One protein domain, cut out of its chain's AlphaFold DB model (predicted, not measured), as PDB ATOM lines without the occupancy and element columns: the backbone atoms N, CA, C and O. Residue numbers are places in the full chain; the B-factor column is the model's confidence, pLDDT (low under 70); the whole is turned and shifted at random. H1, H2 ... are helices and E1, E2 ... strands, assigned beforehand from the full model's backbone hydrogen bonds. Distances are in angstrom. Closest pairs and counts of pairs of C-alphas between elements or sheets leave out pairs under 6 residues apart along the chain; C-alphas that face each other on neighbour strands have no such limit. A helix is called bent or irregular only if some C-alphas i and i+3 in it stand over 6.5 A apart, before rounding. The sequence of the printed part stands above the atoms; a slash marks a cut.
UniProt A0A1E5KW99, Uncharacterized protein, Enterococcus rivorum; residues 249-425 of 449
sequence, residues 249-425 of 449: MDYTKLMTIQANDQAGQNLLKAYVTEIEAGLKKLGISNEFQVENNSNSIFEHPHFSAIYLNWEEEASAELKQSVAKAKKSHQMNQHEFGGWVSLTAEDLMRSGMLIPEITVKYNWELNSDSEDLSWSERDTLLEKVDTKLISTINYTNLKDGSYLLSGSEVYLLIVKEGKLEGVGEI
ATOM      1  N   MET A 249      96.033  26.701 116.357       43.31
ATOM      2  CA  MET A 249      96.411  26.762 117.787       43.31
ATOM      3  C   MET A 249      96.702  25.381 118.408       43.31
ATOM      4  O   MET A 249      97.370  25.306 119.442       43.31
ATOM      5  N   ASP A 250      96.234  24.288 117.795       52.47
ATOM      6  CA  ASP A 250      96.487  22.918 118.270       52.47
ATOM      7  C   ASP A 250      97.815  22.340 117.791       52.47
ATOM      8  O   ASP A 250      98.359  21.457 118.458       52.47
ATOM      9  N   TYR A 251      98.387  22.842 116.691       56.09
ATOM     10  CA  TYR A 251      99.720  22.413 116.266       56.09
ATOM     11  C   TYR A 251     100.757  22.668 117.346       56.09
ATOM     12  O   TYR A 251     101.564  21.787 117.612       56.09
ATOM     13  N   THR A 252     100.676  23.795 118.053       56.34
ATOM     14  CA  THR A 252     101.549  24.070 119.198       56.34
ATOM     15  C   THR A 252     101.457  22.986 120.267       56.34
ATOM     16  O   THR A 252     102.481  22.528 120.760       56.34
ATOM     17  N   LYS A 253     100.253  22.495 120.578       61.41
ATOM     18  CA  LYS A 253     100.054  21.455 121.598       61.41
ATOM     19  C   LYS A 253     100.459  20.062 121.121       61.41
ATOM     20  O   LYS A 253     101.008  19.287 121.899       61.41
ATOM     21  N   LEU A 254     100.245  19.761 119.841       64.31
ATOM     22  CA  LEU A 254     100.775  18.559 119.190       64.31
ATOM     23  C   LEU A 254     102.308  18.560 119.187       64.31
ATOM     24  O   LEU A 254     102.930  17.536 119.455       64.31
ATOM     25  N   MET A 255     102.924  19.716 118.948       67.62
ATOM     26  CA  MET A 255     104.372  19.890 119.036       67.62
ATOM     27  C   MET A 255     104.870  19.733 120.473       67.62
ATOM     28  O   MET A 255     105.918  19.129 120.669       67.62
ATOM     29  N   THR A 256     104.100  20.163 121.480       63.88
ATOM     30  CA  THR A 256     104.415  19.910 122.895       63.88
ATOM     31  C   THR A 256     104.479  18.414 123.225       63.88
ATOM     32  O   THR A 256     105.310  18.019 124.039       63.88
ATOM     33  N   ILE A 257     103.665  17.560 122.584       66.69
ATOM     34  CA  ILE A 257     103.775  16.096 122.748       66.69
ATOM     35  C   ILE A 257     105.155  15.620 122.289       66.69
ATOM     36  O   ILE A 257     105.843  14.931 123.036       66.69
ATOM     37  N   GLN A 258     105.577  16.028 121.091       75.25
ATOM     38  CA  GLN A 258     106.865  15.623 120.520       75.25
ATOM     39  C   GLN A 258     108.048  16.256 121.270       75.25
ATOM     40  O   GLN A 258     109.084  15.631 121.450       75.25
ATOM     41  N   ALA A 259     107.894  17.482 121.771       69.88
ATOM     42  CA  ALA A 259     108.884  18.157 122.609       69.88
ATOM     43  C   ALA A 259     109.128  17.423 123.939       69.88
ATOM     44  O   ALA A 259     110.257  17.366 124.433       69.88
ATOM     45  N   ASN A 260     108.066  16.863 124.521       70.31
ATOM     46  CA  ASN A 260     108.100  16.176 125.812       70.31
ATOM     47  C   ASN A 260     108.369  14.671 125.704       70.31
ATOM     48  O   ASN A 260     108.555  14.014 126.729       70.31
ATOM     49  N   ASP A 261     108.406  14.115 124.494       73.94
ATOM     50  CA  ASP A 261     108.797  12.727 124.300       73.94
ATOM     51  C   ASP A 261     110.309  12.524 124.531       73.94
ATOM     52  O   ASP A 261     111.102  13.463 124.658       73.94
ATOM     53  N   GLN A 262     110.739  11.262 124.594       79.62
ATOM     54  CA  GLN A 262     112.143  10.939 124.847       79.62
ATOM     55  C   GLN A 262     113.090  11.504 123.773       79.62
ATOM     56  O   GLN A 262     114.239  11.823 124.084       79.62
ATOM     57  N   ALA A 263     112.648  11.600 122.518       81.06
ATOM     58  CA  ALA A 263     113.461  12.106 121.420       81.06
ATOM     59  C   ALA A 263     113.622  13.631 121.508       81.06
ATOM     60  O   ALA A 263     114.754  14.111 121.450       81.06
ATOM     61  N   GLY A 264     112.537  14.373 121.741       80.00
ATOM     62  CA  GLY A 264     112.544  15.810 122.005       80.00
ATOM     63  C   GLY A 264     113.440  16.156 123.190       80.00
ATOM     64  O   GLY A 264     114.381  16.941 123.056       80.00
ATOM     65  N   GLN A 265     113.266  15.474 124.323       82.19
ATOM     66  CA  GLN A 265     114.107  15.692 125.505       82.19
ATOM     67  C   GLN A 265     115.594  15.398 125.244       82.19
ATOM     68  O   GLN A 265     116.471  16.097 125.757       82.19
ATOM     69  N   ASN A 266     115.909  14.408 124.401       85.19
ATOM     70  CA  ASN A 266     117.290  14.134 123.999       85.19
ATOM     71  C   ASN A 266     117.882  15.253 123.125       85.19
ATOM     72  O   ASN A 266     119.062  15.572 123.287       85.19
ATOM     73  N   LEU A 267     117.090  15.858 122.233       86.19
ATOM     74  CA  LEU A 267     117.521  16.986 121.395       86.19
ATOM     75  C   LEU A 267     117.829  18.220 122.247       86.19
ATOM     76  O   LEU A 267     118.896  18.819 122.095       86.19
ATOM     77  N   LEU A 268     116.947  18.547 123.195       84.38
ATOM     78  CA  LEU A 268     117.167  19.636 124.146       84.38
ATOM     79  C   LEU A 268     118.415  19.387 124.998       84.38
ATOM     80  O   LEU A 268     119.268  20.260 125.129       84.38
ATOM     81  N   LYS A 269     118.571  18.171 125.532       86.56
ATOM     82  CA  LYS A 269     119.736  17.804 126.346       86.56
ATOM     83  C   LYS A 269     121.051  17.919 125.574       86.56
ATOM     84  O   LYS A 269     122.047  18.367 126.141       86.56
ATOM     85  N   ALA A 270     121.068  17.514 124.304       89.50
ATOM     86  CA  ALA A 270     122.237  17.681 123.446       89.50
ATOM     87  C   ALA A 270     122.592  19.166 123.292       89.50
ATOM     88  O   ALA A 270     123.752  19.535 123.455       89.50
ATOM     89  N   TYR A 271     121.590  20.023 123.080       90.69
ATOM     90  CA  TYR A 271     121.803  21.462 122.976       90.69
ATOM     91  C   TYR A 271     122.325  22.078 124.283       90.69
ATOM     92  O   TYR A 271     123.349  22.758 124.262       90.69
ATOM     93  N   VAL A 272     121.717  21.750 125.429       89.75
ATOM     94  CA  VAL A 272     122.179  22.188 126.764       89.75
ATOM     95  C   VAL A 272     123.633  21.805 127.002       89.75
ATOM     96  O   VAL A 272     124.435  22.647 127.400       89.75
ATOM     97  N   THR A 273     123.992  20.562 126.679       91.50
ATOM     98  CA  THR A 273     125.363  20.060 126.843       91.50
ATOM     99  C   THR A 273     126.370  20.901 126.051       91.50
ATOM    100  O   THR A 273     127.456  21.201 126.548       91.50
ATOM    101  N   GLU A 274     126.018  21.313 124.831       93.75
ATOM    102  CA  GLU A 274     126.897  22.136 124.000       93.75
ATOM    103  C   GLU A 274     127.000  23.586 124.484       93.75
ATOM    104  O   GLU A 274     128.092  24.162 124.436       93.75
ATOM    105  N   ILE A 275     125.915  24.163 125.013       91.25
ATOM    106  CA  ILE A 275     125.949  25.494 125.635       91.25
ATOM    107  C   ILE A 275     126.834  25.485 126.885       91.25
ATOM    108  O   ILE A 275     127.736  26.315 127.013       91.25
ATOM    109  N   GLU A 276     126.647  24.517 127.784       90.56
ATOM    110  CA  GLU A 276     127.467  24.374 128.993       90.56
ATOM    111  C   GLU A 276     128.950  24.159 128.653       90.56
ATOM    112  O   GLU A 276     129.841  24.760 129.264       90.56
ATOM    113  N   ALA A 277     129.239  23.342 127.633       92.19
ATOM    114  CA  ALA A 277     130.595  23.157 127.133       92.19
ATOM    115  C   ALA A 277     131.181  24.459 126.558       92.19
ATOM    116  O   ALA A 277     132.361  24.745 126.781       92.19
ATOM    117  N   GLY A 278     130.375  25.258 125.854       91.06
ATOM    118  CA  GLY A 278     130.743  26.583 125.357       91.06
ATOM    119  C   GLY A 278     131.113  27.554 126.482       91.06
ATOM    120  O   GLY A 278     132.202  28.136 126.453       91.06
ATOM    121  N   LEU A 279     130.279  27.651 127.523       89.19
ATOM    122  CA  LEU A 279     130.546  28.466 128.719       89.19
ATOM    123  C   LEU A 279     131.840  28.036 129.424       89.19
ATOM    124  O   LEU A 279     132.659  28.873 129.815       89.19
ATOM    125  N   LYS A 280     132.076  26.724 129.529       90.50
ATOM    126  CA  LYS A 280     133.306  26.174 130.109       90.50
ATOM    127  C   LYS A 280     134.548  26.510 129.280       90.50
ATOM    128  O   LYS A 280     135.575  26.855 129.859       90.50
ATOM    129  N   LYS A 281     134.478  26.437 127.944       90.38
ATOM    130  CA  LYS A 281     135.588  26.835 127.050       90.38
ATOM    131  C   LYS A 281     135.929  28.318 127.184       90.38
ATOM    132  O   LYS A 281     137.096  28.680 127.068       90.38
ATOM    133  N   LEU A 282     134.924  29.157 127.430       87.12
ATOM    134  CA  LEU A 282     135.099  30.587 127.686       87.12
ATOM    135  C   LEU A 282     135.635  30.892 129.093       87.12
ATOM    136  O   LEU A 282     136.072  32.012 129.334       87.12
ATOM    137  N   GLY A 283     135.635  29.912 130.003       85.06
ATOM    138  CA  GLY A 283     136.100  30.078 131.381       85.06
ATOM    139  C   GLY A 283     135.115  30.814 132.296       85.06
ATOM    140  O   GLY A 283     135.515  31.230 133.376       85.06
ATOM    141  N   ILE A 284     133.849  30.954 131.887       82.75
ATOM    142  CA  ILE A 284     132.824  31.776 132.566       82.75
ATOM    143  C   ILE A 284     131.681  30.948 133.171       82.75
ATOM    144  O   ILE A 284     130.658  31.489 133.577       82.75
ATOM    145  N   SER A 285     131.833  29.624 133.263       80.44
ATOM    146  CA  SER A 285     130.792  28.714 133.775       80.44
ATOM    147  C   SER A 285     130.413  28.932 135.246       80.44
ATOM    148  O   SER A 285     129.424  28.378 135.704       80.44
ATOM    149  N   ASN A 286     131.219  29.685 136.000       78.44
ATOM    150  CA  ASN A 286     130.913  30.056 137.386       78.44
ATOM    151  C   ASN A 286     130.126  31.375 137.470       78.44
ATOM    152  O   ASN A 286     129.499  31.647 138.488       78.44
ATOM    153  N   GLU A 287     130.171  32.186 136.410       77.00
ATOM    154  CA  GLU A 287     129.506  33.489 136.320       77.00
ATOM    155  C   GLU A 287     128.168  33.400 135.590       77.00
ATOM    156  O   GLU A 287     127.273  34.190 135.859       77.00
ATOM    157  N   PHE A 288     128.016  32.432 134.685       78.81
ATOM    158  CA  PHE A 288     126.801  32.220 133.907       78.81
ATOM    159  C   PHE A 288     126.321  30.782 134.050       78.81
ATOM    160  O   PHE A 288     127.119  29.844 134.057       78.81
ATOM    161  N   GLN A 289     125.005  30.617 134.121       81.38
ATOM    162  CA  GLN A 289     124.345  29.324 134.195       81.38
ATOM    163  C   GLN A 289     123.321  29.163 133.076       81.38
ATOM    164  O   GLN A 289     122.709  30.132 132.619       81.38
ATOM    165  N   VAL A 290     123.126  27.913 132.671       81.25
ATOM    166  CA  VAL A 290     122.050  27.519 131.770       81.25
ATOM    167  C   VAL A 290     120.799  27.264 132.598       81.25
ATOM    168  O   VAL A 290     120.813  26.450 133.520       81.25
ATOM    169  N   GLU A 291     119.710  27.957 132.282       73.38
ATOM    170  CA  GLU A 291     118.416  27.697 132.901       73.38
ATOM    171  C   GLU A 291     117.621  26.714 132.038       73.38
ATOM    172  O   GLU A 291     117.218  27.023 130.917       73.38
ATOM    173  N   ASN A 292     117.415  25.512 132.583       63.31
ATOM    174  CA  ASN A 292     116.687  24.414 131.942       63.31
ATOM    175  C   ASN A 292     115.606  23.802 132.865       63.31
ATOM    176  O   ASN A 292     115.223  22.650 132.699       63.31
ATOM    177  N   ASN A 293     115.159  24.532 133.895       47.81
ATOM    178  CA  ASN A 293     114.138  24.058 134.835       47.81
ATOM    179  C   ASN A 293     112.877  24.927 134.735       47.81
ATOM    180  O   ASN A 293     112.819  25.979 135.370       47.81
ATOM    181  N   SER A 294     111.836  24.459 134.041       44.03
ATOM    182  CA  SER A 294     110.463  24.804 134.424       44.03
ATOM    183  C   SER A 294     109.861  23.617 135.185       44.03
ATOM    184  O   SER A 294     109.613  22.537 134.659       44.03
ATOM    185  N   ASN A 295     109.652  23.784 136.492       30.42
ATOM    186  CA  ASN A 295     109.017  22.778 137.358       30.42
ATOM    187  C   ASN A 295     107.494  22.676 137.127       30.42
ATOM    188  O   ASN A 295     106.743  22.296 138.024       30.42
ATOM    189  N   SER A 296     107.012  23.046 135.945       33.69
ATOM    190  CA  SER A 296     105.597  23.163 135.638       33.69
ATOM    191  C   SER A 296     105.341  22.546 134.277       33.69
ATOM    192  O   SER A 296     105.732  23.075 133.245       33.69
ATOM    193  N   ILE A 297     104.596  21.447 134.289       32.66
ATOM    194  CA  ILE A 297     104.024  20.767 133.115       32.66
ATOM    195  C   ILE A 297     103.171  21.707 132.230       32.66
ATOM    196  O   ILE A 297     102.727  21.296 131.159       32.66
ATOM    197  N   PHE A 298     102.930  22.948 132.673       35.91
ATOM    198  CA  PHE A 298     102.059  23.935 132.042       35.91
ATOM    199  C   PHE A 298     102.724  25.293 131.754       35.91
ATOM    200  O   PHE A 298     102.075  26.134 131.142       35.91
ATOM    201  N   GLU A 299     103.985  25.534 132.129       40.00
ATOM    202  CA  GLU A 299     104.651  26.821 131.865       40.00
ATOM    203  C   GLU A 299     105.910  26.611 131.019       40.00
ATOM    204  O   GLU A 299     106.929  26.113 131.489       40.00
ATOM    205  N   HIS A 300     105.770  27.001 129.748       42.06
ATOM    206  CA  HIS A 300     106.766  27.032 128.676       42.06
ATOM    207  C   HIS A 300     107.480  25.696 128.404       42.06
ATOM    208  O   HIS A 300     108.406  25.333 129.128       42.06
ATOM    209  N   PRO A 301     107.146  24.973 127.314       48.16
ATOM    210  CA  PRO A 301     108.101  24.000 126.806       48.16
ATOM    211  C   PRO A 301     109.421  24.737 126.514       48.16
ATOM    212  O   PRO A 301     109.396  25.838 125.966       48.16
ATOM    213  N   HIS A 302     110.574  24.123 126.816       58.59
ATOM    214  CA  HIS A 302     111.924  24.551 126.378       58.59
ATOM    215  C   HIS A 302     112.100  24.499 124.852       58.59
ATOM    216  O   HIS A 302     113.192  24.339 124.312       58.59
ATOM    217  N   PHE A 303     110.985  24.563 124.148       56.72
ATOM    218  CA  PHE A 303     110.857  24.639 122.732       56.72
ATOM    219  C   PHE A 303     109.912  25.795 122.455       56.72
ATOM    220  O   PHE A 303     108.731  25.754 122.805       56.72
ATOM    221  N   SER A 304     110.430  26.815 121.797       57.56
ATOM    222  CA  SER A 304     109.590  27.800 121.147       57.56
ATOM    223  C   SER A 304     108.915  27.134 119.946       57.56
ATOM    224  O   SER A 304     109.563  26.500 119.110       57.56
ATOM    225  N   ALA A 305     107.596  27.269 119.867       54.84
ATOM    226  CA  ALA A 305     106.842  26.972 118.662       54.84
ATOM    227  C   ALA A 305     106.696  28.274 117.879       54.84
ATOM    228  O   ALA A 305     106.096  29.227 118.382       54.84
ATOM    229  N   ILE A 306     107.224  28.331 116.657       52.91
ATOM    230  CA  ILE A 306     106.827  29.407 115.750       52.91
ATOM    231  C   ILE A 306     105.413  29.064 115.292       52.91
ATOM    232  O   ILE A 306     105.177  27.971 114.774       52.91
ATOM    233  N   TYR A 307     104.466  29.978 115.520       47.31
ATOM    234  CA  TYR A 307     103.138  29.880 114.923       47.31
ATOM    235  C   TYR A 307     103.316  29.992 113.416       47.31
ATOM    236  O   TYR A 307     103.398  31.093 112.880       47.31
ATOM    237  N   LEU A 308     103.454  28.845 112.760       49.06
ATOM    238  CA  LEU A 308     103.445  28.785 111.318       49.06
ATOM    239  C   LEU A 308     102.017  28.511 110.872       49.06
ATOM    240  O   LEU A 308     101.405  27.530 111.312       49.06
ATOM    241  N   ASN A 309     101.491  29.349 109.981       51.59
ATOM    242  CA  ASN A 309     100.282  28.994 109.253       51.59
ATOM    243  C   ASN A 309     100.609  27.733 108.445       51.59
ATOM    244  O   ASN A 309     101.264  27.811 107.408       51.59
ATOM    245  N   TRP A 310     100.197  26.555 108.922       60.28
ATOM    246  CA  TRP A 310     100.547  25.275 108.301       60.28
ATOM    247  C   TRP A 310     100.255  25.263 106.802       60.28
ATOM    248  O   TRP A 310     101.051  24.734 106.024       60.28
ATOM    249  N   GLU A 311      99.136  25.854 106.376       58.50
ATOM    250  CA  GLU A 311      98.749  25.866 104.967       58.50
ATOM    251  C   GLU A 311      99.728  26.669 104.104       58.50
ATOM    252  O   GLU A 311     100.044  26.242 102.989       58.50
ATOM    253  N   GLU A 312     100.307  27.738 104.645       57.50
ATOM    254  CA  GLU A 312     101.174  28.665 103.912       57.50
ATOM    255  C   GLU A 312     102.670  28.386 104.124       57.50
ATOM    256  O   GLU A 312     103.445  28.439 103.172       57.50
ATOM    257  N   GLU A 313     103.078  28.003 105.333       58.28
ATOM    258  CA  GLU A 313     104.474  28.108 105.778       58.28
ATOM    259  C   GLU A 313     105.142  26.760 106.068       58.28
ATOM    260  O   GLU A 313     106.369  26.663 106.058       58.28
ATOM    261  N   ALA A 314     104.376  25.682 106.257       66.44
ATOM    262  CA  ALA A 314     104.985  24.369 106.426       66.44
ATOM    263  C   ALA A 314     105.512  23.792 105.108       66.44
ATOM    264  O   ALA A 314     104.887  23.919 104.044       66.44
ATOM    265  N   SER A 315     106.652  23.101 105.202       71.75
ATOM    266  CA  SER A 315     107.333  22.528 104.046       71.75
ATOM    267  C   SER A 315     106.457  21.497 103.324       71.75
ATOM    268  O   SER A 315     105.663  20.767 103.927       71.75
ATOM    269  N   ALA A 316     106.610  21.414 102.000       78.81
ATOM    270  CA  ALA A 316     105.890  20.431 101.189       78.81
ATOM    271  C   ALA A 316     106.172  18.986 101.645       78.81
ATOM    272  O   ALA A 316     105.281  18.138 101.600       78.81
ATOM    273  N   GLU A 317     107.387  18.727 102.131       78.50
ATOM    274  CA  GLU A 317     107.813  17.428 102.656       78.50
ATOM    275  C   GLU A 317     107.048  17.052 103.929       78.50
ATOM    276  O   GLU A 317     106.493  15.955 104.006       78.50
ATOM    277  N   LEU A 318     106.920  17.977 104.890       78.06
ATOM    278  CA  LEU A 318     106.110  17.744 106.087       78.06
ATOM    279  C   LEU A 318     104.641  17.518 105.744       78.06
ATOM    280  O   LEU A 318     104.023  16.575 106.244       78.06
ATOM    281  N   LYS A 319     104.086  18.340 104.845       81.56
ATOM    282  CA  LYS A 319     102.707  18.186 104.360       81.56
ATOM    283  C   LYS A 319     102.475  16.801 103.764       81.56
ATOM    284  O   LYS A 319     101.446  16.175 104.027       81.56
ATOM    285  N   GLN A 320     103.439  16.293 102.998       83.62
ATOM    286  CA  GLN A 320     103.376  14.960 102.413       83.62
ATOM    287  C   GLN A 320     103.488  13.851 103.470       83.62
ATOM    288  O   GLN A 320     102.737  12.874 103.390       83.62
ATOM    289  N   SER A 321     104.369  14.002 104.461       83.00
ATOM    290  CA  SER A 321     104.520  13.054 105.575       83.00
ATOM    291  C   SER A 321     103.234  12.927 106.391       83.00
ATOM    292  O   SER A 321     102.721  11.816 106.538       83.00
ATOM    293  N   VAL A 322     102.630  14.049 106.798       81.88
ATOM    294  CA  VAL A 322     101.336  14.063 107.506       81.88
ATOM    295  C   VAL A 322     100.232  13.455 106.640       81.88
ATOM    296  O   VAL A 322      99.466  12.612 107.103       81.88
ATOM    297  N   ALA A 323     100.156  13.815 105.353       83.88
ATOM    298  CA  ALA A 323      99.145  13.271 104.445       83.88
ATOM    299  C   ALA A 323      99.282  11.754 104.227       83.88
ATOM    300  O   ALA A 323      98.278  11.067 104.014       83.88
ATOM    301  N   LYS A 324     100.511  11.225 104.267       85.38
ATOM    302  CA  LYS A 324     100.790   9.788 104.194       85.38
ATOM    303  C   LYS A 324     100.403   9.089 105.496       85.38
ATOM    304  O   LYS A 324      99.734   8.059 105.436       85.38
ATOM    305  N   ALA A 325     100.764   9.658 106.642       84.62
ATOM    306  CA  ALA A 325     100.425   9.132 107.960       84.62
ATOM    307  C   ALA A 325      98.907   9.090 108.192       84.62
ATOM    308  O   ALA A 325      98.364   8.058 108.578       84.62
ATOM    309  N   LYS A 326      98.193  10.137 107.761       81.81
ATOM    310  CA  LYS A 326      96.723  10.192 107.712       81.81
ATOM    311  C   LYS A 326      96.081   9.088 106.859       81.81
ATOM    312  O   LYS A 326      94.888   8.848 106.959       81.81
ATOM    313  N   LYS A 327      96.820   8.432 105.965       83.81
ATOM    314  CA  LYS A 327      96.321   7.296 105.162       83.81
ATOM    315  C   LYS A 327      96.889   5.956 105.636       83.81
ATOM    316  O   LYS A 327      96.619   4.923 105.018       83.81
ATOM    317  N   SER A 328      97.701   5.966 106.691       79.38
ATOM    318  CA  SER A 328      98.311   4.768 107.250       79.38
ATOM    319  C   SER A 328      97.259   3.888 107.916       79.38
ATOM    320  O   SER A 328      96.267   4.370 108.455       79.38
ATOM    321  N   HIS A 329      97.486   2.578 107.864       76.00
ATOM    322  CA  HIS A 329      96.672   1.592 108.581       76.00
ATOM    323  C   HIS A 329      97.201   1.351 110.006       76.00
ATOM    324  O   HIS A 329      96.595   0.599 110.765       76.00
ATOM    325  N   GLN A 330      98.342   1.951 110.363       75.44
ATOM    326  CA  GLN A 330      98.875   1.919 111.721       75.44
ATOM    327  C   GLN A 330      98.169   2.984 112.562       75.44
ATOM    328  O   GLN A 330      98.202   4.165 112.220       75.44
ATOM    329  N   MET A 331      97.514   2.547 113.640       62.94
ATOM    330  CA  MET A 331      96.629   3.385 114.458       62.94
ATOM    331  C   MET A 331      97.365   4.612 115.019       62.94
ATOM    332  O   MET A 331      96.926   5.735 114.790       62.94
ATOM    333  N   ASN A 332      98.564   4.396 115.565       69.56
ATOM    334  CA  ASN A 332      99.454   5.430 116.103       69.56
ATOM    335  C   ASN A 332      99.943   6.477 115.085       69.56
ATOM    336  O   ASN A 332     100.509   7.496 115.457       69.56
ATOM    337  N   GLN A 333      99.790   6.223 113.782       70.88
ATOM    338  CA  GLN A 333     100.182   7.169 112.736       70.88
ATOM    339  C   GLN A 333      99.008   7.989 112.212       70.88
ATOM    340  O   GLN A 333      99.238   9.022 111.594       70.88
ATOM    341  N   HIS A 334      97.769   7.540 112.408       72.25
ATOM    342  CA  HIS A 334      96.584   8.230 111.896       72.25
ATOM    343  C   HIS A 334      96.020   9.250 112.898       72.25
ATOM    344  O   HIS A 334      95.332  10.193 112.493       72.25
ATOM    345  N   GLU A 335      96.300   9.077 114.188       75.88
ATOM    346  CA  GLU A 335      95.777   9.918 115.267       75.88
ATOM    347  C   GLU A 335      96.083  11.406 115.047       75.88
ATOM    348  O   GLU A 335      97.056  11.820 114.402       75.88
ATOM    349  N   PHE A 336      95.134  12.223 115.484       75.88
ATOM    350  CA  PHE A 336      95.036  13.649 115.216       75.88
ATOM    351  C   PHE A 336      95.147  14.018 113.728       75.88
ATOM    352  O   PHE A 336      95.408  15.164 113.379       75.88
ATOM    353  N   GLY A 337      94.863  13.082 112.818       73.50
ATOM    354  CA  GLY A 337      94.908  13.295 111.374       73.50
ATOM    355  C   GLY A 337      96.308  13.210 110.774       73.50
ATOM    356  O   GLY A 337      96.548  13.863 109.758       73.50
ATOM    357  N   GLY A 338      97.203  12.426 111.379       75.62
ATOM    358  CA  GLY A 338      98.558  12.193 110.876       75.62
ATOM    359  C   GLY A 338      99.653  12.958 111.613       75.62
ATOM    360  O   GLY A 338     100.825  12.797 111.291       75.62
ATOM    361  N   TRP A 339      99.298  13.809 112.570       74.88
ATOM    362  CA  TRP A 339     100.215  14.791 113.147       74.88
ATOM    363  C   TRP A 339     101.139  14.242 114.218       74.88
ATOM    364  O   TRP A 339     102.302  14.627 114.269       74.88
ATOM    365  N   VAL A 340     100.656  13.292 115.016       74.88
ATOM    366  CA  VAL A 340     101.486  12.617 116.023       74.88
ATOM    367  C   VAL A 340     102.576  11.741 115.396       74.88
ATOM    368  O   VAL A 340     103.486  11.309 116.092       74.88
ATOM    369  N   SER A 341     102.501  11.498 114.079       78.69
ATOM    370  CA  SER A 341     103.532  10.765 113.341       78.69
ATOM    371  C   SER A 341     104.797  11.583 113.075       78.69
ATOM    372  O   SER A 341     105.828  10.995 112.751       78.69
ATOM    373  N   LEU A 342     104.721  12.917 113.172       81.44
ATOM    374  CA  LEU A 342     105.884  13.782 113.015       81.44
ATOM    375  C   LEU A 342     106.766  13.671 114.249       81.44
ATOM    376  O   LEU A 342     106.294  13.891 115.359       81.44
ATOM    377  N   THR A 343     108.045  13.377 114.048       83.38
ATOM    378  CA  THR A 343     109.009  13.349 115.149       83.38
ATOM    379  C   THR A 343     109.457  14.762 115.519       83.38
ATOM    380  O   THR A 343     109.392  15.685 114.701       83.38
ATOM    381  N   ALA A 344     109.997  14.935 116.728       80.44
ATOM    382  CA  ALA A 344     110.651  16.185 117.118       80.44
ATOM    383  C   ALA A 344     111.746  16.618 116.118       80.44
ATOM    384  O   ALA A 344     111.889  17.807 115.847       80.44
ATOM    385  N   GLU A 345     112.474  15.672 115.507       84.62
ATOM    386  CA  GLU A 345     113.484  15.973 114.480       84.62
ATOM    387  C   GLU A 345     112.861  16.524 113.188       84.62
ATOM    388  O   GLU A 345     113.378  17.488 112.619       84.62
ATOM    389  N   ASP A 346     111.742  15.947 112.734       83.75
ATOM    390  CA  ASP A 346     111.026  16.427 111.545       83.75
ATOM    391  C   ASP A 346     110.520  17.859 111.759       83.75
ATOM    392  O   ASP A 346     110.678  18.731 110.898       83.75
ATOM    393  N   LEU A 347     109.965  18.118 112.945       79.69
ATOM    394  CA  LEU A 347     109.475  19.435 113.340       79.69
ATOM    395  C   LEU A 347     110.621  20.448 113.483       79.69
ATOM    396  O   LEU A 347     110.489  21.581 113.016       79.69
ATOM    397  N   MET A 348     111.771  20.048 114.033       80.31
ATOM    398  CA  MET A 348     112.952  20.914 114.151       80.31
ATOM    399  C   MET A 348     113.545  21.317 112.804       80.31
ATOM    400  O   MET A 348     113.855  22.491 112.590       80.31
ATOM    401  N   ARG A 349     113.659  20.374 111.864       79.19
ATOM    402  CA  ARG A 349     114.165  20.658 110.509       79.19
ATOM    403  C   ARG A 349     113.303  21.654 109.750       79.19
ATOM    404  O   ARG A 349     113.803  22.387 108.904       79.19
ATOM    405  N   SER A 350     112.009  21.668 110.043       72.88
ATOM    406  CA  SER A 350     111.062  22.589 109.423       72.88
ATOM    407  C   SER A 350     110.968  23.961 110.089       72.88
ATOM    408  O   SER A 350     110.258  24.821 109.578       72.88
ATOM    409  N   GLY A 351     111.635  24.159 111.231       70.31
ATOM    410  CA  GLY A 351     111.511  25.379 112.033       70.31
ATOM    411  C   GLY A 351     110.197  25.492 112.818       70.31
ATOM    412  O   GLY A 351     109.946  26.530 113.420       70.31
ATOM    413  N   MET A 352     109.367  24.443 112.840       72.31
ATOM    414  CA  MET A 352     108.116  24.414 113.610       72.31
ATOM    415  C   MET A 352     108.364  24.218 115.112       72.31
ATOM    416  O   MET A 352     107.649  24.778 115.938       72.31
ATOM    417  N   LEU A 353     109.402  23.454 115.460       76.00
ATOM    418  CA  LEU A 353     109.827  23.201 116.834       76.00
ATOM    419  C   LEU A 353     111.256  23.722 117.021       76.00
ATOM    420  O   LEU A 353     112.150  23.306 116.293       76.00
ATOM    421  N   ILE A 354     111.490  24.625 117.972       77.81
ATOM    422  CA  ILE A 354     112.800  25.269 118.148       77.81
ATOM    423  C   ILE A 354     113.236  25.148 119.604       77.81
ATOM    424  O   ILE A 354     112.657  25.837 120.440       77.81
ATOM    425  N   PRO A 355     114.240  24.316 119.941       80.62
ATOM    426  CA  PRO A 355     114.773  24.252 121.296       80.62
ATOM    427  C   PRO A 355     115.270  25.628 121.733       80.62
ATOM    428  O   PRO A 355     116.035  26.269 121.013       80.62
ATOM    429  N   GLU A 356     114.859  26.060 122.913       80.00
ATOM    430  CA  GLU A 356     115.211  27.342 123.500       80.00
ATOM    431  C   GLU A 356     115.971  27.131 124.802       80.00
ATOM    432  O   GLU A 356     115.541  26.402 125.698       80.00
ATOM    433  N   ILE A 357     117.112  27.806 124.903       80.75
ATOM    434  CA  ILE A 357     117.935  27.831 126.103       80.75
ATOM    435  C   ILE A 357     118.122  29.272 126.541       80.75
ATOM    436  O   ILE A 357     118.488  30.121 125.730       80.75
ATOM    437  N   THR A 358     117.941  29.516 127.839       80.38
ATOM    438  CA  THR A 358     118.271  30.805 128.446       80.38
ATOM    439  C   THR A 358     119.607  30.726 129.177       80.38
ATOM    440  O   THR A 358     119.813  29.847 130.019       80.38
ATOM    441  N   VAL A 359     120.510  31.660 128.879       79.06
ATOM    442  CA  VAL A 359     121.757  31.871 129.620       79.06
ATOM    443  C   VAL A 359     121.556  33.051 130.560       79.06
ATOM    444  O   VAL A 359     121.211  34.152 130.138       79.06
ATOM    445  N   LYS A 360     121.763  32.822 131.857       76.44
ATOM    446  CA  LYS A 360     121.605  33.848 132.894       76.44
ATOM    447  C   LYS A 360     122.906  34.061 133.645       76.44
ATOM    448  O   LYS A 360     123.639  33.112 133.915       76.44
ATOM    449  N   TYR A 361     123.147  35.302 134.045       74.88
ATOM    450  CA  TYR A 361     124.203  35.618 134.999       74.88
ATOM    451  C   TYR A 361     123.844  35.071 136.389       74.88
ATOM    452  O   TYR A 361     122.728  35.267 136.879       74.88
ATOM    453  N   ASN A 362     124.783  34.376 137.022       73.31
ATOM    454  CA  ASN A 362     124.630  33.795 138.345       73.31
ATOM    455  C   ASN A 362     124.925  34.850 139.421       73.31
ATOM    456  O   ASN A 362     126.070  35.084 139.812       73.31
ATOM    457  N   TRP A 363     123.863  35.514 139.870       65.56
ATOM    458  CA  TRP A 363     123.918  36.586 140.863       65.56
ATOM    459  C   TRP A 363     124.130  36.071 142.294       65.56
ATOM    460  O   TRP A 363     124.714  36.781 143.105       65.56
ATOM    461  N   GLU A 364     123.729  34.831 142.603       57.03
ATOM    462  CA  GLU A 364     123.923  34.226 143.931       57.03
ATOM    463  C   GLU A 364     125.397  33.906 144.223       57.03
ATOM    464  O   GLU A 364     125.822  33.926 145.378       57.03
ATOM    465  N   LEU A 365     126.189  33.622 143.183       55.62
ATOM    466  CA  LEU A 365     127.614  33.292 143.312       55.62
ATOM    467  C   LEU A 365     128.546  34.508 143.212       55.62
ATOM    468  O   LEU A 365     129.692  34.423 143.654       55.62
ATOM    469  N   ASN A 366     128.076  35.631 142.665       53.91
ATOM    470  CA  ASN A 366     128.886  36.829 142.452       53.91
ATOM    471  C   ASN A 366     128.499  37.941 143.437       53.91
ATOM    472  O   ASN A 366     127.679  38.805 143.129       53.91
ATOM    473  N   SER A 367     129.133  37.938 144.615       45.50
ATOM    474  CA  SER A 367     128.911  38.911 145.702       45.50
ATOM    475  C   SER A 367     129.195  40.369 145.324       45.50
ATOM    476  O   SER A 367     128.663  41.269 145.961       45.50
ATOM    477  N   ASP A 368     129.991  40.607 144.280       51.53
ATOM    478  CA  ASP A 368     130.337  41.952 143.795       51.53
ATOM    479  C   ASP A 368     129.309  42.495 142.772       51.53
ATOM    480  O   ASP A 368     129.481  43.571 142.206       51.53
ATOM    481  N   SER A 369     128.230  41.747 142.495       50.69
ATOM    482  CA  SER A 369     127.229  42.087 141.466       50.69
ATOM    483  C   SER A 369     126.091  43.002 141.938       50.69
ATOM    484  O   SER A 369     125.318  43.490 141.100       50.69
ATOM    485  N   GLU A 370     126.005  43.294 143.243       51.84
ATOM    486  CA  GLU A 370     125.075  44.302 143.782       51.84
ATOM    487  C   GLU A 370     125.371  45.716 143.240       51.84
ATOM    488  O   GLU A 370     124.455  46.534 143.170       51.84
ATOM    489  N   ASP A 371     126.594  45.967 142.750       55.00
ATOM    490  CA  ASP A 371     127.049  47.280 142.271       55.00
ATOM    491  C   ASP A 371     126.905  47.509 140.749       55.00
ATOM    492  O   ASP A 371     127.107  48.629 140.276       55.00
ATOM    493  N   LEU A 372     126.545  46.490 139.955       59.91
ATOM    494  CA  LEU A 372     126.376  46.646 138.500       59.91
ATOM    495  C   LEU A 372     124.972  47.148 138.146       59.91
ATOM    496  O   LEU A 372     123.973  46.520 138.507       59.91
ATOM    497  N   SER A 373     124.887  48.219 137.353       64.50
ATOM    498  CA  SER A 373     123.620  48.692 136.781       64.50
ATOM    499  C   SER A 373     123.037  47.686 135.776       64.50
ATOM    500  O   SER A 373     123.774  46.933 135.138       64.50
ATOM    501  N   TRP A 374     121.712  47.689 135.574       61.47
ATOM    502  CA  TRP A 374     121.049  46.820 134.583       61.47
ATOM    503  C   TRP A 374     121.663  46.932 133.176       61.47
ATOM    504  O   TRP A 374     121.892  45.916 132.534       61.47
ATOM    505  N   SER A 375     122.060  48.133 132.742       64.56
ATOM    506  CA  SER A 375     122.711  48.340 131.439       64.56
ATOM    507  C   SER A 375     124.106  47.717 131.323       64.56
ATOM    508  O   SER A 375     124.497  47.254 130.253       64.56
ATOM    509  N   GLU A 376     124.882  47.701 132.410       65.88
ATOM    510  CA  GLU A 376     126.205  47.060 132.417       65.88
ATOM    511  C   GLU A 376     126.074  45.537 132.384       65.88
ATOM    512  O   GLU A 376     126.888  44.863 131.751       65.88
ATOM    513  N   ARG A 377     125.011  45.006 133.000       66.25
ATOM    514  CA  ARG A 377     124.655  43.583 132.956       66.25
ATOM    515  C   ARG A 377     124.266  43.148 131.544       66.25
ATOM    516  O   ARG A 377     124.809  42.158 131.061       66.25
ATOM    517  N   ASP A 378     123.422  43.917 130.859       66.19
ATOM    518  CA  ASP A 378     123.018  43.625 129.475       66.19
ATOM    519  C   ASP A 378     124.223  43.657 128.520       66.19
ATOM    520  O   ASP A 378     124.400  42.758 127.704       66.19
ATOM    521  N   THR A 379     125.132  44.623 128.701       68.81
ATOM    522  CA  THR A 379     126.369  44.735 127.901       68.81
ATOM    523  C   THR A 379     127.335  43.561 128.135       68.81
ATOM    524  O   THR A 379     128.102  43.177 127.245       68.81
ATOM    525  N   LEU A 380     127.365  43.010 129.354       71.12
ATOM    526  CA  LEU A 380     128.155  41.820 129.680       71.12
ATOM    527  C   LEU A 380     127.550  40.567 129.044       71.12
ATOM    528  O   LEU A 380     128.292  39.797 128.436       71.12
ATOM    529  N   LEU A 381     126.227  40.403 129.139       70.81
ATOM    530  CA  LEU A 381     125.486  39.314 128.499       70.81
ATOM    531  C   LEU A 381     125.665  39.333 126.973       70.81
ATOM    532  O   LEU A 381     126.057  38.317 126.415       70.81
ATOM    533  N   GLU A 382     125.554  40.488 126.313       70.62
ATOM    534  CA  GLU A 382     125.710  40.616 124.851       70.62
ATOM    535  C   GLU A 382     127.097  40.160 124.358       70.62
ATOM    536  O   GLU A 382     127.255  39.416 123.379       70.62
ATOM    537  N   LYS A 383     128.148  40.558 125.088       72.06
ATOM    538  CA  LYS A 383     129.530  40.135 124.806       72.06
ATOM    539  C   LYS A 383     129.742  38.646 125.050       72.06
ATOM    540  O   LYS A 383     130.624  38.054 124.418       72.06
ATOM    541  N   VAL A 384     129.006  38.070 125.993       78.06
ATOM    542  CA  VAL A 384     129.054  36.644 126.314       78.06
ATOM    543  C   VAL A 384     128.311  35.845 125.258       78.06
ATOM    544  O   VAL A 384     128.902  34.901 124.743       78.06
ATOM    545  N   ASP A 385     127.121  36.266 124.842       77.88
ATOM    546  CA  ASP A 385     126.299  35.578 123.846       77.88
ATOM    547  C   ASP A 385     127.023  35.465 122.502       77.88
ATOM    548  O   ASP A 385     127.195  34.368 121.969       77.88
ATOM    549  N   THR A 386     127.580  36.573 121.999       79.62
ATOM    550  CA  THR A 386     128.330  36.573 120.729       79.62
ATOM    551  C   THR A 386     129.531  35.620 120.776       79.62
ATOM    552  O   THR A 386     129.808  34.879 119.827       79.62
ATOM    553  N   LYS A 387     130.268  35.613 121.894       84.75
ATOM    554  CA  LYS A 387     131.413  34.709 122.075       84.75
ATOM    555  C   LYS A 387     130.960  33.265 122.243       84.75
ATOM    556  O   LYS A 387     131.603  32.375 121.693       84.75
ATOM    557  N   LEU A 388     129.874  33.032 122.966       87.38
ATOM    558  CA  LEU A 388     129.312  31.715 123.231       87.38
ATOM    559  C   LEU A 388     128.854  31.043 121.939       87.38
ATOM    560  O   LEU A 388     129.241  29.908 121.683       87.38
ATOM    561  N   ILE A 389     128.156  31.769 121.063       88.88
ATOM    562  CA  ILE A 389     127.748  31.273 119.739       88.88
ATOM    563  C   ILE A 389     128.952  30.732 118.952       88.88
ATOM    564  O   ILE A 389     128.855  29.697 118.290       88.88
ATOM    565  N   SER A 390     130.113  31.385 119.057       88.56
ATOM    566  CA  SER A 390     131.333  30.957 118.362       88.56
ATOM    567  C   SER A 390     132.033  29.731 118.976       88.56
ATOM    568  O   SER A 390     132.890  29.136 118.320       88.56
ATOM    569  N   THR A 391     131.701  29.333 120.212       90.25
ATOM    570  CA  THR A 391     132.359  28.214 120.922       90.25
ATOM    571  C   THR A 391     131.551  26.915 120.955       90.25
ATOM    572  O   THR A 391     132.117  25.854 121.282       90.25
ATOM    573  N   ILE A 392     130.265  26.981 120.599       90.75
ATOM    574  CA  ILE A 392     129.356  25.835 120.464       90.75
ATOM    575  C   ILE A 392     129.896  24.858 119.412       90.75
ATOM    576  O   ILE A 392     130.308  25.260 118.320       90.75
ATOM    577  N   ASN A 393     129.902  23.558 119.727       92.12
ATOM    578  CA  ASN A 393     130.251  22.536 118.745       92.12
ATOM    579  C   ASN A 393     129.004  22.037 118.005       92.12
ATOM    580  O   ASN A 393     128.368  21.056 118.388       92.12
ATOM    581  N   TYR A 394     128.696  22.697 116.893       92.00
ATOM    582  CA  TYR A 394     127.523  22.400 116.072       92.00
ATOM    583  C   TYR A 394     127.509  20.987 115.470       92.00
ATOM    584  O   TYR A 394     126.441  20.513 115.104       92.00
ATOM    585  N   THR A 395     128.638  20.263 115.425       92.25
ATOM    586  CA  THR A 395     128.675  18.882 114.899       92.25
ATOM    587  C   THR A 395     127.865  17.892 115.731       92.25
ATOM    588  O   THR A 395     127.539  16.811 115.248       92.25
ATOM    589  N   ASN A 396     127.595  18.236 116.991       90.69
ATOM    590  CA  ASN A 396     126.833  17.409 117.922       90.69
ATOM    591  C   ASN A 396     125.338  17.768 117.933       90.69
ATOM    592  O   ASN A 396     124.546  17.081 118.579       90.69
ATOM    593  N   LEU A 397     124.954  18.826 117.215       91.00
ATOM    594  CA  LEU A 397     123.576  19.271 117.066       91.00
ATOM    595  C   LEU A 397     122.980  18.708 115.772       91.00
ATOM    596  O   LEU A 397     123.687  18.416 114.807       91.00
ATOM    597  N   LYS A 398     121.661  18.510 115.772       91.25
ATOM    598  CA  LYS A 398     120.918  18.086 114.582       91.25
ATOM    599  C   LYS A 398     120.628  19.296 113.697       91.25
ATOM    600  O   LYS A 398     120.647  20.433 114.154       91.25
ATOM    601  N   ASP A 399     120.344  19.033 112.426       89.44
ATOM    602  CA  ASP A 399     119.906  20.083 111.508       89.44
ATOM    603  C   ASP A 399     118.584  20.686 111.992       89.44
ATOM    604  O   ASP A 399     117.642  19.950 112.301       89.44
ATOM    605  N   GLY A 400     118.509  22.012 112.033       86.19
ATOM    606  CA  GLY A 400     117.334  22.720 112.518       86.19
ATOM    607  C   GLY A 400     117.645  24.120 113.026       86.19
ATOM    608  O   GLY A 400     118.749  24.645 112.868       86.19
ATOM    609  N   SER A 401     116.632  24.725 113.635       84.31
ATOM    610  CA  SER A 401     116.737  26.030 114.283       84.31
ATOM    611  C   SER A 401     116.839  25.870 115.795       84.31
ATOM    612  O   SER A 401     116.168  25.012 116.365       84.31
ATOM    613  N   TYR A 402     117.643  26.714 116.436       85.88
ATOM    614  CA  TYR A 402     117.845  26.751 117.884       85.88
ATOM    615  C   TYR A 402     117.761  28.188 118.387       85.88
ATOM    616  O   TYR A 402     118.192  29.109 117.698       85.88
ATOM    617  N   LEU A 403     117.240  28.374 119.594       83.38
ATOM    618  CA  LEU A 403     117.164  29.673 120.247       83.38
ATOM    619  C   LEU A 403     118.130  29.753 121.417       83.38
ATOM    620  O   LEU A 403     118.183  28.868 122.273       83.38
ATOM    621  N   LEU A 404     118.897  30.835 121.437       81.56
ATOM    622  CA  LEU A 404     119.712  31.238 122.571       81.56
ATOM    623  C   LEU A 404     119.171  32.571 123.084       81.56
ATOM    624  O   LEU A 404     119.254  33.582 122.388       81.56
ATOM    625  N   SER A 405     118.599  32.545 124.282       76.00
ATOM    626  CA  SER A 405     118.064  33.711 124.982       76.00
ATOM    627  C   SER A 405     119.088  34.182 126.024       76.00
ATOM    628  O   SER A 405     119.379  33.465 126.981       76.00
ATOM    629  N   GLY A 406     119.641  35.378 125.842       71.44
ATOM    630  CA  GLY A 406     120.582  36.026 126.763       71.44
ATOM    631  C   GLY A 406     120.234  37.505 126.931       71.44
ATOM    632  O   GLY A 406     119.144  37.811 127.421       71.44
ATOM    633  N   SER A 407     121.111  38.427 126.515       66.31
ATOM    634  CA  SER A 407     120.738  39.855 126.387       66.31
ATOM    635  C   SER A 407     119.748  40.074 125.243       66.31
ATOM    636  O   SER A 407     118.842  40.900 125.329       66.31
ATOM    637  N   GLU A 408     119.923  39.303 124.174       67.75
ATOM    638  CA  GLU A 408     119.059  39.262 123.001       67.75
ATOM    639  C   GLU A 408     118.617  37.820 122.731       67.75
ATOM    640  O   GLU A 408     118.992  36.879 123.434       67.75
ATOM    641  N   VAL A 409     117.773  37.646 121.716       70.38
ATOM    642  CA  VAL A 409     117.323  36.328 121.269       70.38
ATOM    643  C   VAL A 409     117.965  36.026 119.931       70.38
ATOM    644  O   VAL A 409     117.596  36.618 118.917       70.38
ATOM    645  N   TYR A 410     118.891  35.074 119.929       77.38
ATOM    646  CA  TYR A 410     119.578  34.636 118.724       77.38
ATOM    647  C   TYR A 410     118.922  33.377 118.166       77.38
ATOM    648  O   TYR A 410     118.845  32.353 118.848       77.38
ATOM    649  N   LEU A 411     118.496  33.441 116.903       82.62
ATOM    650  CA  LEU A 411     118.101  32.264 116.135       82.62
ATOM    651  C   LEU A 411     119.334  31.683 115.441       82.62
ATOM    652  O   LEU A 411     119.875  32.287 114.516       82.62
ATOM    653  N   LEU A 412     119.765  30.503 115.873       86.56
ATOM    654  CA  LEU A 412     120.900  29.774 115.317       86.56
ATOM    655  C   LEU A 412     120.394  28.728 114.324       86.56
ATOM    656  O   LEU A 412     119.653  27.818 114.698       86.56
ATOM    657  N   ILE A 413     120.808  28.840 113.063       86.75
ATOM    658  CA  ILE A 413     120.448  27.883 112.012       86.75
ATOM    659  C   ILE A 413     121.604  26.903 111.840       86.75
ATOM    660  O   ILE A 413     122.700  27.291 111.425       86.75
ATOM    661  N   VAL A 414     121.357  25.633 112.155       88.94
ATOM    662  CA  VAL A 414     122.349  24.559 112.079       88.94
ATOM    663  C   VAL A 414     122.028  23.643 110.911       88.94
ATOM    664  O   VAL A 414     120.905  23.155 110.784       88.94
ATOM    665  N   LYS A 415     123.032  23.369 110.078       88.81
ATOM    666  CA  LYS A 415     122.930  22.403 108.986       88.81
ATOM    667  C   LYS A 415     124.258  21.701 108.762       88.81
ATOM    668  O   LYS A 415     125.314  22.332 108.780       88.81
ATOM    669  N   GLU A 416     124.208  20.388 108.569       89.38
ATOM    670  CA  GLU A 416     125.379  19.534 108.343       89.38
ATOM    671  C   GLU A 416     126.464  19.735 109.420       89.38
ATOM    672  O   GLU A 416     127.668  19.739 109.147       89.38
ATOM    673  N   GLY A 417     126.025  19.937 110.667       87.44
ATOM    674  CA  GLY A 417     126.904  20.152 111.814       87.44
ATOM    675  C   GLY A 417     127.631  21.502 111.830       87.44
ATOM    676  O   GLY A 417     128.670  21.624 112.484       87.44
ATOM    677  N   LYS A 418     127.135  22.504 111.095       89.56
ATOM    678  CA  LYS A 418     127.697  23.862 111.026       89.56
ATOM    679  C   LYS A 418     126.623  24.914 111.280       89.56
ATOM    680  O   LYS A 418     125.465  24.716 110.931       89.56
ATOM    681  N   LEU A 419     127.039  26.050 111.834       89.81
ATOM    682  CA  LEU A 419     126.218  27.256 111.892       89.81
ATOM    683  C   LEU A 419     126.164  27.887 110.494       89.81
ATOM    684  O   LEU A 419     127.188  28.353 109.990       89.81
ATOM    685  N   GLU A 420     124.993  27.881 109.866       85.12
ATOM    686  CA  GLU A 420     124.775  28.492 108.547       85.12
ATOM    687  C   GLU A 420     124.339  29.955 108.636       85.12
ATOM    688  O   GLU A 420     124.599  30.732 107.718       85.12
ATOM    689  N   GLY A 421     123.703  30.348 109.740       76.81
ATOM    690  CA  GLY A 421     123.238  31.713 109.931       76.81
ATOM    691  C   GLY A 421     122.838  32.009 111.368       76.81
ATOM    692  O   GLY A 421     122.462  31.112 112.123       76.81
ATOM    693  N   VAL A 422     122.916  33.291 111.711       76.12
ATOM    694  CA  VAL A 422     122.335  33.872 112.922       76.12
ATOM    695  C   VAL A 422     121.287  34.875 112.453       76.12
ATOM    696  O   VAL A 422     121.621  35.797 111.708       76.12
ATOM    697  N   GLY A 423     120.026  34.648 112.806       63.91
ATOM    698  CA  GLY A 423     118.911  35.531 112.465       63.91
ATOM    699  C   GLY A 423     118.370  36.272 113.686       63.91
ATOM    700  O   GLY A 423     118.383  35.735 114.794       63.91
ATOM    701  N   GLU A 424     117.846  37.478 113.469       47.22
ATOM    702  CA  GLU A 424     116.910  38.125 114.393       47.22
ATOM    703  C   GLU A 424     115.494  37.651 114.053       47.22
ATOM    704  O   GLU A 424     115.089  37.677 112.888       47.22
ATOM    705  N   ILE A 425     114.729  37.199 115.049       51.47
ATOM    706  CA  ILE A 425     113.344  36.776 114.818       51.47
ATOM    707  C   ILE A 425     112.470  38.024 114.628       51.47
ATOM    708  O   ILE A 425     112.344  38.823 115.562       51.47
TER     709      ILE A 425
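Overview. This is residues 249 to 425 of the 449 residues of an uncharacterized protein of Enterococcus rivorum (UniProt A0A1E5KW99). A strongly twisted sheet of six strands forms the core, with H1, H2 and H6 on one face and H8 on the other. The helical hairpin H4 and H5 makes a head at one end of the long axis; H7 lies at the other end, where residues 370 to 376 stick out. The printed part has 177 residues, with eight named helices and six named strands in the order H1 H2 E1 E2 H3 H4 H5 H6 E3 H7 H8 E4 E5 E6, a mixed class. The branched sheet is mixed parallel and antiparallel. The whole is compact, with a radius of gyration of the C-alphas of 18.2 A, yet elongated, spanning 63 by 33 by 26 A.

Arrangement. E3, residues 353 to 361, has E1, 288 to 291, and E2, 303 to 305, antiparallel on one side and E4, 400 to 405, parallel on the other. N 289 and O 360 are 2.9 A apart, N 304 and O 354 2.8 A, and N 403 and O 355 2.8 A, within hydrogen-bond range. E4, E5, 409 to 415, and E6, 418 to 423, form a meander, each strand the antiparallel neighbour of the one before, in two hairpins; N 402 and O 412 are 2.9 A apart, N 413 and O 421 3.0 A. H2, 262 to 282, is on the sheet at a height of 8.9 A. H1, 249 to 260, and H6, 344 to 349, are on the same face. H8, 374 to 391, is on the opposite face, over E3, and touches H2 about perpendicular at 74 degrees, with C-alphas 391 and 278 closest at 5.0 A. H7, 367 to 371, and H8 complete a strand-helix-strand unit, helices between parallel neighbours E3 and E4. H4, 316 to 325, and H5, 331 to 341, form a hairpin, C-alphas 325 and 338 closest at 4.6 A. H1 touches H5 with residues 254 to 258 alone, C-alphas 254 and 340 closest at 6.8 A. H3, 310 to 313, touches no helix and is too short for an O i to N i+4 pair. Every such pair is within range in H2, H4 and H6, against 7 of 8 in H1, 12 of 14 in H8, 2 of 7 in H5 and 0 of 1 in H7; O i to N i+3 gives 3 of 8 in H5 and 0 of 2 in H7.

Along the chain. H1 begins at C-alpha 249 (96.411, 26.762, 117.787). H2 is 30.3 A long, E3 26.3 A and H8 25.7 A. E6 ends at C-alpha 423 (118.911, 35.531, 112.465). H5 is irregular, C-alphas 333 and 336 being 8.6 A apart; H7 only just, with 367 and 370 at 6.9 A.

Size, cuts and confidence. The farthest C-alphas, His 329 and Asp 371, are 64.4 A apart. The printed part has no cut, and E1 to E2 is a long link of 11 residues. Its mean pLDDT is 73.5, with 57 residues under 70, among them 292 to 314 and 363 to 379.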